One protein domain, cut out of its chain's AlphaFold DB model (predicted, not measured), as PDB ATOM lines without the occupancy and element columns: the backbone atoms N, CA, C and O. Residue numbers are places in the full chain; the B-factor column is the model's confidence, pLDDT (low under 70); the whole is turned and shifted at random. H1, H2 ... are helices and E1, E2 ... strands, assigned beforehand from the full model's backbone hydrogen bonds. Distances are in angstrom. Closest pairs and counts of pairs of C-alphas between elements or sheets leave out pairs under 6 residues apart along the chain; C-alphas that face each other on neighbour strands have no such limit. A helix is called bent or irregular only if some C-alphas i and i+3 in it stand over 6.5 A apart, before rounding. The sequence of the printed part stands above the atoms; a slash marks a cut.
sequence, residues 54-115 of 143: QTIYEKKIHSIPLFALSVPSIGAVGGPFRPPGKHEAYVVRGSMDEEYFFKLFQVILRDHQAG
ATOM      1  N   GLN A  54     180.898 180.398 162.475       89.75
ATOM      2  CA  GLN A  54     181.910 179.417 162.078       89.75
ATOM      3  C   GLN A  54     182.963 179.231 163.172       89.75
ATOM      4  O   GLN A  54     183.284 178.097 163.522       89.75
ATOM      5  N   THR A  55     183.446 180.320 163.771       88.69
ATOM      6  CA  THR A  55     184.441 180.296 164.854       88.69
ATOM      7  C   THR A  55     183.979 179.444 166.045       88.69
ATOM      8  O   THR A  55     184.736 178.616 166.555       88.69
ATOM      9  N   ILE A  56     182.717 179.579 166.454       86.19
ATOM     10  CA  ILE A  56     182.168 178.872 167.619       86.19
ATOM     11  C   ILE A  56     181.735 177.445 167.259       86.19
ATOM     12  O   ILE A  56     182.119 176.483 167.928       86.19
ATOM     13  N   TYR A  57     180.925 177.277 166.211       85.62
ATOM     14  CA  TYR A  57     180.225 176.016 165.953       85.62
ATOM     15  C   TYR A  57     181.028 175.042 165.096       85.62
ATOM     16  O   TYR A  57     181.034 173.846 165.399       85.62
ATOM     17  N   GLU A  58     181.721 175.529 164.068       87.38
ATOM     18  CA  GLU A  58     182.537 174.688 163.183       87.38
ATOM     19  C   GLU A  58     183.950 174.539 163.740       87.38
ATOM     20  O   GLU A  58     184.495 173.440 163.822       87.38
ATOM     21  N   LYS A  59     184.535 175.666 164.145       85.88
ATOM     22  CA  LYS A  59     185.918 175.757 164.584       85.88
ATOM     23  C   LYS A  59     186.082 175.565 166.076       85.88
ATOM     24  O   LYS A  59     187.221 175.570 166.476       85.88
ATOM     25  N   LYS A  60     185.032 175.389 166.888       85.19
ATOM     26  CA  LYS A  60     185.117 175.072 168.336       85.19
ATOM     27  C   LYS A  60     186.051 175.990 169.148       85.19
ATOM     28  O   LYS A  60     186.657 175.568 170.136       85.19
ATOM     29  N   ILE A  61     186.205 177.245 168.726       86.19
ATOM     30  CA  ILE A  61     186.991 178.251 169.444       86.19
ATOM     31  C   ILE A  61     186.040 178.960 170.406       86.19
ATOM     32  O   ILE A  61     185.217 179.774 169.997       86.19
ATOM     33  N   HIS A  62     186.151 178.625 171.691       81.50
ATOM     34  CA  HIS A  62     185.308 179.182 172.758       81.50
ATOM     35  C   HIS A  62     186.022 180.236 173.613       81.50
ATOM     36  O   HIS A  62     185.399 180.871 174.457       81.50
ATOM     37  N   SER A  63     187.321 180.439 173.393       79.75
ATOM     38  CA  SER A  63     188.120 181.463 174.060       79.75
ATOM     39  C   SER A  63     189.125 182.069 173.083       79.75
ATOM     40  O   SER A  63     189.703 181.374 172.248       79.75
ATOM     41  N   ILE A  64     189.309 183.384 173.189       85.81
ATOM     42  CA  ILE A  64     190.297 184.158 172.435       85.81
ATOM     43  C   ILE A  64     191.272 184.834 173.417       85.81
ATOM     44  O   ILE A  64     190.861 185.149 174.535       85.81
ATOM     45  N   PRO A  65     192.537 185.083 173.030       89.31
ATOM     46  CA  PRO A  65     193.149 184.694 171.758       89.31
ATOM     47  C   PRO A  65     193.437 183.184 171.676       89.31
ATOM     48  O   PRO A  65     193.585 182.508 172.688       89.31
ATOM     49  N   LEU A  66     193.512 182.657 170.454       87.62
ATOM     50  CA  LEU A  66     193.993 181.307 170.159       87.62
ATOM     51  C   LEU A  66     195.201 181.430 169.233       87.62
ATOM     52  O   LEU A  66     195.102 182.049 168.173       87.62
ATOM     53  N   PHE A  67     196.305 180.785 169.591       89.06
ATOM     54  CA  PHE A  67     197.482 180.667 168.740       89.06
ATOM     55  C   PHE A  67     197.605 179.223 168.256       89.06
ATOM     56  O   PHE A  67     197.586 178.299 169.063       89.06
ATOM     57  N   ALA A  68     197.725 179.025 166.943       89.56
ATOM     58  CA  ALA A  68     197.975 177.723 166.330       89.56
ATOM     59  C   ALA A  68     199.241 177.814 165.465       89.56
ATOM     60  O   ALA A  68     199.217 178.348 164.354       89.56
ATOM     61  N   LEU A  69     200.357 177.320 165.995       91.06
ATOM     62  CA  LEU A  69     201.684 177.403 165.391       91.06
ATOM     63  C   LEU A  69     201.952 176.122 164.595       91.06
ATOM     64  O   LEU A  69     202.073 175.034 165.160       91.06
ATOM     65  N   SER A  70     202.003 176.242 163.269       92.00
ATOM     66  CA  SER A  70     202.300 175.120 162.371       92.00
ATOM     67  C   SER A  70     203.791 175.064 162.040       92.00
ATOM     68  O   SER A  70     204.382 176.091 161.716       92.00
ATOM     69  N   VAL A  71     204.363 173.858 162.027       93.38
ATOM     70  CA  VAL A  71     205.752 173.571 161.637       93.38
ATOM     71  C   VAL A  71     205.738 172.502 160.531       93.38
ATOM     72  O   VAL A  71     205.861 171.306 160.808       93.38
ATOM     73  N   PRO A  72     205.530 172.900 159.259       93.81
ATOM     74  CA  PRO A  72     205.325 171.952 158.161       93.81
ATOM     75  C   PRO A  72     206.504 171.011 157.902       93.81
ATOM     76  O   PRO A  72     206.284 169.873 157.501       93.81
ATOM     77  N   SER A  73     207.736 171.457 158.164       94.94
ATOM     78  CA  SER A  73     208.969 170.679 157.961       94.94
ATOM     79  C   SER A  73     209.026 169.379 158.768       94.94
ATOM     80  O   SER A  73     209.682 168.441 158.336       94.94
ATOM     81  N   ILE A  74     208.316 169.307 159.898       93.50
ATOM     82  CA  ILE A  74     208.178 168.094 160.721       93.50
ATOM     83  C   ILE A  74     206.749 167.543 160.703       93.50
ATOM     84  O   ILE A  74     206.384 166.719 161.531       93.50
ATOM     85  N   GLY A  75     205.899 168.027 159.794       91.75
ATOM     86  CA  GLY A  75     204.510 167.588 159.679       91.75
ATOM     87  C   GLY A  75     203.593 167.996 160.839       91.75
ATOM     88  O   GLY A  75     202.480 167.477 160.899       91.75
ATOM     89  N   ALA A  76     204.014 168.907 161.727       90.62
ATOM     90  CA  ALA A  76     203.200 169.454 162.817       90.62
ATOM     91  C   ALA A  76     202.265 170.557 162.295       90.62
ATOM     92  O   ALA A  76     202.572 171.748 162.343       90.62
ATOM     93  N   VAL A  77     201.132 170.153 161.723       89.88
ATOM     94  CA  VAL A  77     200.166 171.027 161.043       89.88
ATOM     95  C   VAL A  77     198.753 170.672 161.504       89.88
ATOM     96  O   VAL A  77     198.439 169.515 161.765       89.88
ATOM     97  N   GLY A  78     197.873 171.661 161.620       86.88
ATOM     98  CA  GLY A  78     196.477 171.429 161.976       86.88
ATOM     99  C   GLY A  78     195.872 172.606 162.722       86.88
ATOM    100  O   GLY A  78     196.107 173.765 162.375       86.88
ATOM    101  N   GLY A  79     195.092 172.296 163.756       84.81
ATOM    102  CA  GLY A  79     194.267 173.272 164.458       84.81
ATOM    103  C   GLY A  79     192.961 173.577 163.710       84.81
ATOM    104  O   GLY A  79     192.608 172.889 162.751       84.81
ATOM    105  N   PRO A  80     192.225 174.620 164.121       84.81
ATOM    106  CA  PRO A  80     190.898 174.900 163.570       84.81
ATOM    107  C   PRO A  80     190.926 175.335 162.097       84.81
ATOM    108  O   PRO A  80     189.976 175.099 161.346       84.81
ATOM    109  N   PHE A  81     192.006 175.975 161.648       84.12
ATOM    110  CA  PHE A  81     192.040 176.652 160.348       84.12
ATOM    111  C   PHE A  81     192.748 175.874 159.236       84.12
ATOM    112  O   PHE A  81     192.676 176.293 158.083       84.12
ATOM    113  N   ARG A  82     193.433 174.766 159.546       85.94
ATOM    114  CA  ARG A  82     194.225 174.007 158.567       85.94
ATOM    115  C   ARG A  82     193.924 172.509 158.649       85.94
ATOM    116  O   ARG A  82     193.645 172.016 159.742       85.94
ATOM    117  N   PRO A  83     194.008 171.774 157.525       85.12
ATOM    118  CA  PRO A  83     193.981 170.318 157.553       85.12
ATOM    119  C   PRO A  83     195.071 169.757 158.484       85.12
ATOM    120  O   PRO A  83     196.138 170.366 158.601       85.12
ATOM    121  N   PRO A  84     194.821 168.616 159.146       82.56
ATOM    122  CA  PRO A  84     195.827 167.953 159.974       82.56
ATOM    123  C   PRO A  84     197.035 167.498 159.138       82.56
ATOM    124  O   PRO A  84     196.877 167.031 158.010       82.56
ATOM    125  N   GLY A  85     198.233 167.599 159.710       87.00
ATOM    126  CA  GLY A  85     199.440 166.940 159.216       87.00
ATOM    127  C   GLY A  85     199.671 165.582 159.885       87.00
ATOM    128  O   GLY A  85     198.761 165.007 160.484       87.00
ATOM    129  N   LYS A  86     200.916 165.091 159.807       88.69
ATOM    130  CA  LYS A  86     201.377 163.894 160.537       88.69
ATOM    131  C   LYS A  86     201.230 164.080 162.053       88.69
ATOM    132  O   LYS A  86     200.865 163.145 162.755       88.69
ATOM    133  N   HIS A  87     201.493 165.291 162.532       86.44
ATOM    134  CA  HIS A  87     201.307 165.701 163.917       86.44
ATOM    135  C   HIS A  87     200.418 166.944 163.965       86.44
ATOM    136  O   HIS A  87     200.341 167.691 162.990       86.44
ATOM    137  N   GLU A  88     199.779 167.214 165.101       84.06
ATOM    138  CA  GLU A  88     199.023 168.459 165.252       84.06
ATOM    139  C   GLU A  88     199.927 169.702 165.319       84.06
ATOM    140  O   GLU A  88     201.122 169.609 165.604       84.06
ATOM    141  N   ALA A  89     199.342 170.880 165.086       88.81
ATOM    142  CA  ALA A  89     199.983 172.161 165.376       88.81
ATOM    143  C   ALA A  89     200.165 172.365 166.893       88.81
ATOM    144  O   ALA A  89     199.442 171.780 167.701       88.81
ATOM    145  N   TYR A  90     201.091 173.241 167.282       88.19
ATOM    146  CA  TYR A  90     201.243 173.659 168.674       88.19
ATOM    147  C   TYR A  90     200.165 174.704 168.978       88.19
ATOM    148  O   TYR A  90     200.104 175.743 168.313       88.19
ATOM    149  N   VAL A  91     199.290 174.418 169.942       85.62
ATOM    150  CA  VAL A  91     198.122 175.252 170.249       85.62
ATOM    151  C   VAL A  91     198.280 175.908 171.616       85.62
ATOM    152  O   VAL A  91     198.593 175.240 172.595       85.62
ATOM    153  N   VAL A  92     198.014 177.212 171.683       85.94
ATOM    154  CA  VAL A  92     197.934 177.984 172.929       85.94
ATOM    155  C   VAL A  92     196.562 178.641 173.000       85.94
ATOM    156  O   VAL A  92     196.159 179.358 172.080       85.94
ATOM    157  N   ARG A  93     195.827 178.379 174.084       83.69
ATOM    158  CA  ARG A  93     194.508 178.963 174.357       83.69
ATOM    159  C   ARG A  93     194.656 180.063 175.408       83.69
ATOM    160  O   ARG A  93     195.129 179.795 176.507       83.69
ATOM    161  N   GLY A  94     194.203 181.269 175.089       83.25
ATOM    162  CA  GLY A  94     194.276 182.435 175.965       83.25
ATOM    163  C   GLY A  94     195.591 183.212 175.861       83.25
ATOM    164  O   GLY A  94     196.456 182.934 175.029       83.25
ATOM    165  N   SER A  95     195.705 184.225 176.714       85.25
ATOM    166  CA  SER A  95     196.852 185.134 176.773       85.25
ATOM    167  C   SER A  95     197.878 184.627 177.786       85.25
ATOM    168  O   SER A  95     197.790 184.958 178.966       85.25
ATOM    169  N   MET A  96     198.824 183.805 177.331       87.25
ATOM    170  CA  MET A  96     199.976 183.389 178.143       87.25
ATOM    171  C   MET A  96     201.047 184.490 178.207       87.25
ATOM    172  O   MET A  96     201.012 185.438 177.418       87.25
ATOM    173  N   ASP A  97     201.988 184.366 179.142       89.25
ATOM    174  CA  ASP A  97     203.106 185.299 179.300       89.25
ATOM    175  C   ASP A  97     204.262 185.040 178.314       89.25
ATOM    176  O   ASP A  97     204.285 184.062 177.563       89.25
ATOM    177  N   GLU A  98     205.229 185.958 178.293       92.81
ATOM    178  CA  GLU A  98     206.405 185.879 177.422       92.81
ATOM    179  C   GLU A  98     207.240 184.618 177.684       92.81
ATOM    180  O   GLU A  98     207.693 183.970 176.739       92.81
ATOM    181  N   GLU A  99     207.409 184.236 178.952       90.62
ATOM    182  CA  GLU A  99     208.211 183.077 179.344       90.62
ATOM    183  C   GLU A  99     207.628 181.774 178.781       90.62
ATOM    184  O   GLU A  99     208.362 180.921 178.268       90.62
ATOM    185  N   TYR A 100     206.302 181.638 178.814       87.75
ATOM    186  CA  TYR A 100     205.583 180.523 178.216       87.75
ATOM    187  C   TYR A 100     205.862 180.421 176.713       87.75
ATOM    188  O   TYR A 100     206.218 179.347 176.217       87.75
ATOM    189  N   PHE A 101     205.726 181.530 175.977       90.31
ATOM    190  CA  PHE A 101     205.974 181.540 174.533       90.31
ATOM    191  C   PHE A 101     207.441 181.270 174.205       90.31
ATOM    192  O   PHE A 101     207.726 180.513 173.277       90.31
ATOM    193  N   PHE A 102     208.373 181.817 174.987       92.12
ATOM    194  CA  PHE A 102     209.798 181.561 174.811       92.12
ATOM    195  C   PHE A 102     210.125 180.068 174.952       92.12
ATOM    196  O   PHE A 102     210.730 179.480 174.051       92.12
ATOM    197  N   LYS A 103     209.641 179.419 176.019       89.31
ATOM    198  CA  LYS A 103     209.788 177.966 176.221       89.31
ATOM    199  C   LYS A 103     209.150 177.165 175.088       89.31
ATOM    200  O   LYS A 103     209.749 176.212 174.593       89.31
ATOM    201  N   LEU A 104     207.962 177.562 174.629       89.62
ATOM    202  CA  LEU A 104     207.291 176.909 173.504       89.62
ATOM    203  C   LEU A 104     208.124 176.979 172.216       89.62
ATOM    204  O   LEU A 104     208.258 175.976 171.518       89.62
ATOM    205  N   PHE A 105     208.722 178.133 171.910       92.75
ATOM    206  CA  PHE A 105     209.586 178.273 170.736       92.75
ATOM    207  C   PHE A 105     210.874 177.456 170.851       92.75
ATOM    208  O   PHE A 105     211.305 176.884 169.853       92.75
ATOM    209  N   GLN A 106     211.459 177.331 172.046       92.25
ATOM    210  CA  GLN A 106     212.599 176.437 172.270       92.25
ATOM    211  C   GLN A 106     212.236 174.970 172.003       92.25
ATOM    212  O   GLN A 106     213.008 174.252 171.368       92.25
ATOM    213  N   VAL A 107     211.042 174.538 172.422       89.38
ATOM    214  CA  VAL A 107     210.536 173.191 172.123       89.38
ATOM    215  C   VAL A 107     210.330 172.998 170.620       89.38
ATOM    216  O   VAL A 107     210.801 172.009 170.064       89.38
ATOM    217  N   ILE A 108     209.690 173.957 169.943       91.88
ATOM    218  CA  ILE A 108     209.498 173.920 168.485       91.88
ATOM    219  C   ILE A 108     210.843 173.836 167.753       91.88
ATOM    220  O   ILE A 108     210.987 173.052 166.818       91.88
ATOM    221  N   LEU A 109     211.835 174.625 168.176       93.75
ATOM    222  CA  LEU A 109     213.163 174.629 167.572       93.75
ATOM    223  C   LEU A 109     213.861 173.275 167.744       93.75
ATOM    224  O   LEU A 109     214.399 172.749 166.772       93.75
ATOM    225  N   ARG A 110     213.815 172.701 168.951       91.69
ATOM    226  CA  ARG A 110     214.351 171.366 169.244       91.69
ATOM    227  C   ARG A 110     213.717 170.304 168.344       91.69
ATOM    228  O   ARG A 110     214.436 169.534 167.718       91.69
ATOM    229  N   ASP A 111     212.389 170.276 168.266       92.12
ATOM    230  CA  ASP A 111     211.648 169.303 167.452       92.12
ATOM    231  C   ASP A 111     211.977 169.471 165.960       92.12
ATOM    232  O   ASP A 111     212.236 168.502 165.247       92.12
ATOM    233  N   HIS A 112     212.051 170.718 165.485       94.25
ATOM    234  CA  HIS A 112     212.449 171.008 164.113       94.25
ATOM    235  C   HIS A 112     213.860 170.496 163.796       94.25
ATOM    236  O   HIS A 112     214.056 169.868 162.757       94.25
ATOM    237  N   GLN A 113     214.824 170.727 164.691       94.94
ATOM    238  CA  GLN A 113     216.205 170.255 164.545       94.94
ATOM    239  C   GLN A 113     216.314 168.727 164.601       94.94
ATOM    240  O   GLN A 113     217.158 168.155 163.918       94.94
ATOM    241  N   ALA A 114     215.449 168.065 165.372       92.81
ATOM    242  CA  ALA A 114     215.354 166.609 165.411       92.81
ATOM    243  C   ALA A 114     214.680 166.009 164.161       92.81
ATOM    244  O   ALA A 114     214.754 164.802 163.949       92.81
ATOM    245  N   GLY A 115     214.018 166.831 163.338       94.88
ATOM    246  CA  GLY A 115     213.275 166.383 162.157       94.88
ATOM    247  C   GLY A 115     211.943 165.694 162.476       94.88
ATOM    248  O   GLY A 115     211.269 165.217 161.565       94.88
TER     249      GLY A 115
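Overview. This is residues 54 to 115 of the 143 residues of an uncharacterized protein of Chrysochromulina tobinii (UniProt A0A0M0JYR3). A small two-stranded hairpin, E1 and E2, lies between a long helix, H2, set alongside it with a gap, and a tiny helix, H1, far off on the other side; the long loop of residues 70 to 89 fills the space beyond one end of the hairpin. The whole is flat, spanning 36 by 28 by 9 A. The printed part has 62 residues, with two named helices and two named strands in the order H1, E1, E2, H2, and the sheet E1 - E2 is antiparallel. The class is mixed, helices and strands, though under half of the residues are in named elements. It is only just compact, close to loose, with a radius of gyration of the C-alphas of 12.5 A.

Arrangement. E1, residues 66 to 69, and E2, residues 90 to 93, form an antiparallel hairpin, their directions at 170 degrees. C-alphas 68 and 91 face each other at 4.6 A. N 69 and O 90 are within hydrogen-bond range at 2.8 A, as are N 92 and O 67 at 2.9 A. H2, residues 98 to 114, and E2 are near each other, with 8 pairs of C-alphas within 10 A. H2 and E1 are apart. H1, residues 54 to 58, is apart from E2 and from H2. In H1 and H2 every O i to N i+4 pair is within hydrogen-bond range.

Along the chain. E1 is 9.9 A long and E2 10.3 A. H2 measures 24.4 A, from C-alpha 98 at (206.405, 185.879, 177.422) to C-alpha 114 at (215.354, 166.609, 165.411). H1 begins at C-alpha 54 (181.910, 179.417, 162.078) and is 4.9 A long; it is neither bent nor irregular, but only just: C-alphas 55 and 58 are 6.2 A apart.

Size, cuts and confidence. The two C-alphas farthest apart, those of Tyr 57 and Gln 113, are 36.5 A apart. The link E1 to E2 is long, H1 to E1 short and E2 to H2 tight. The printed part has no cut. Its mean pLDDT is 88.7 in this predicted model, and no printed residue is under 70.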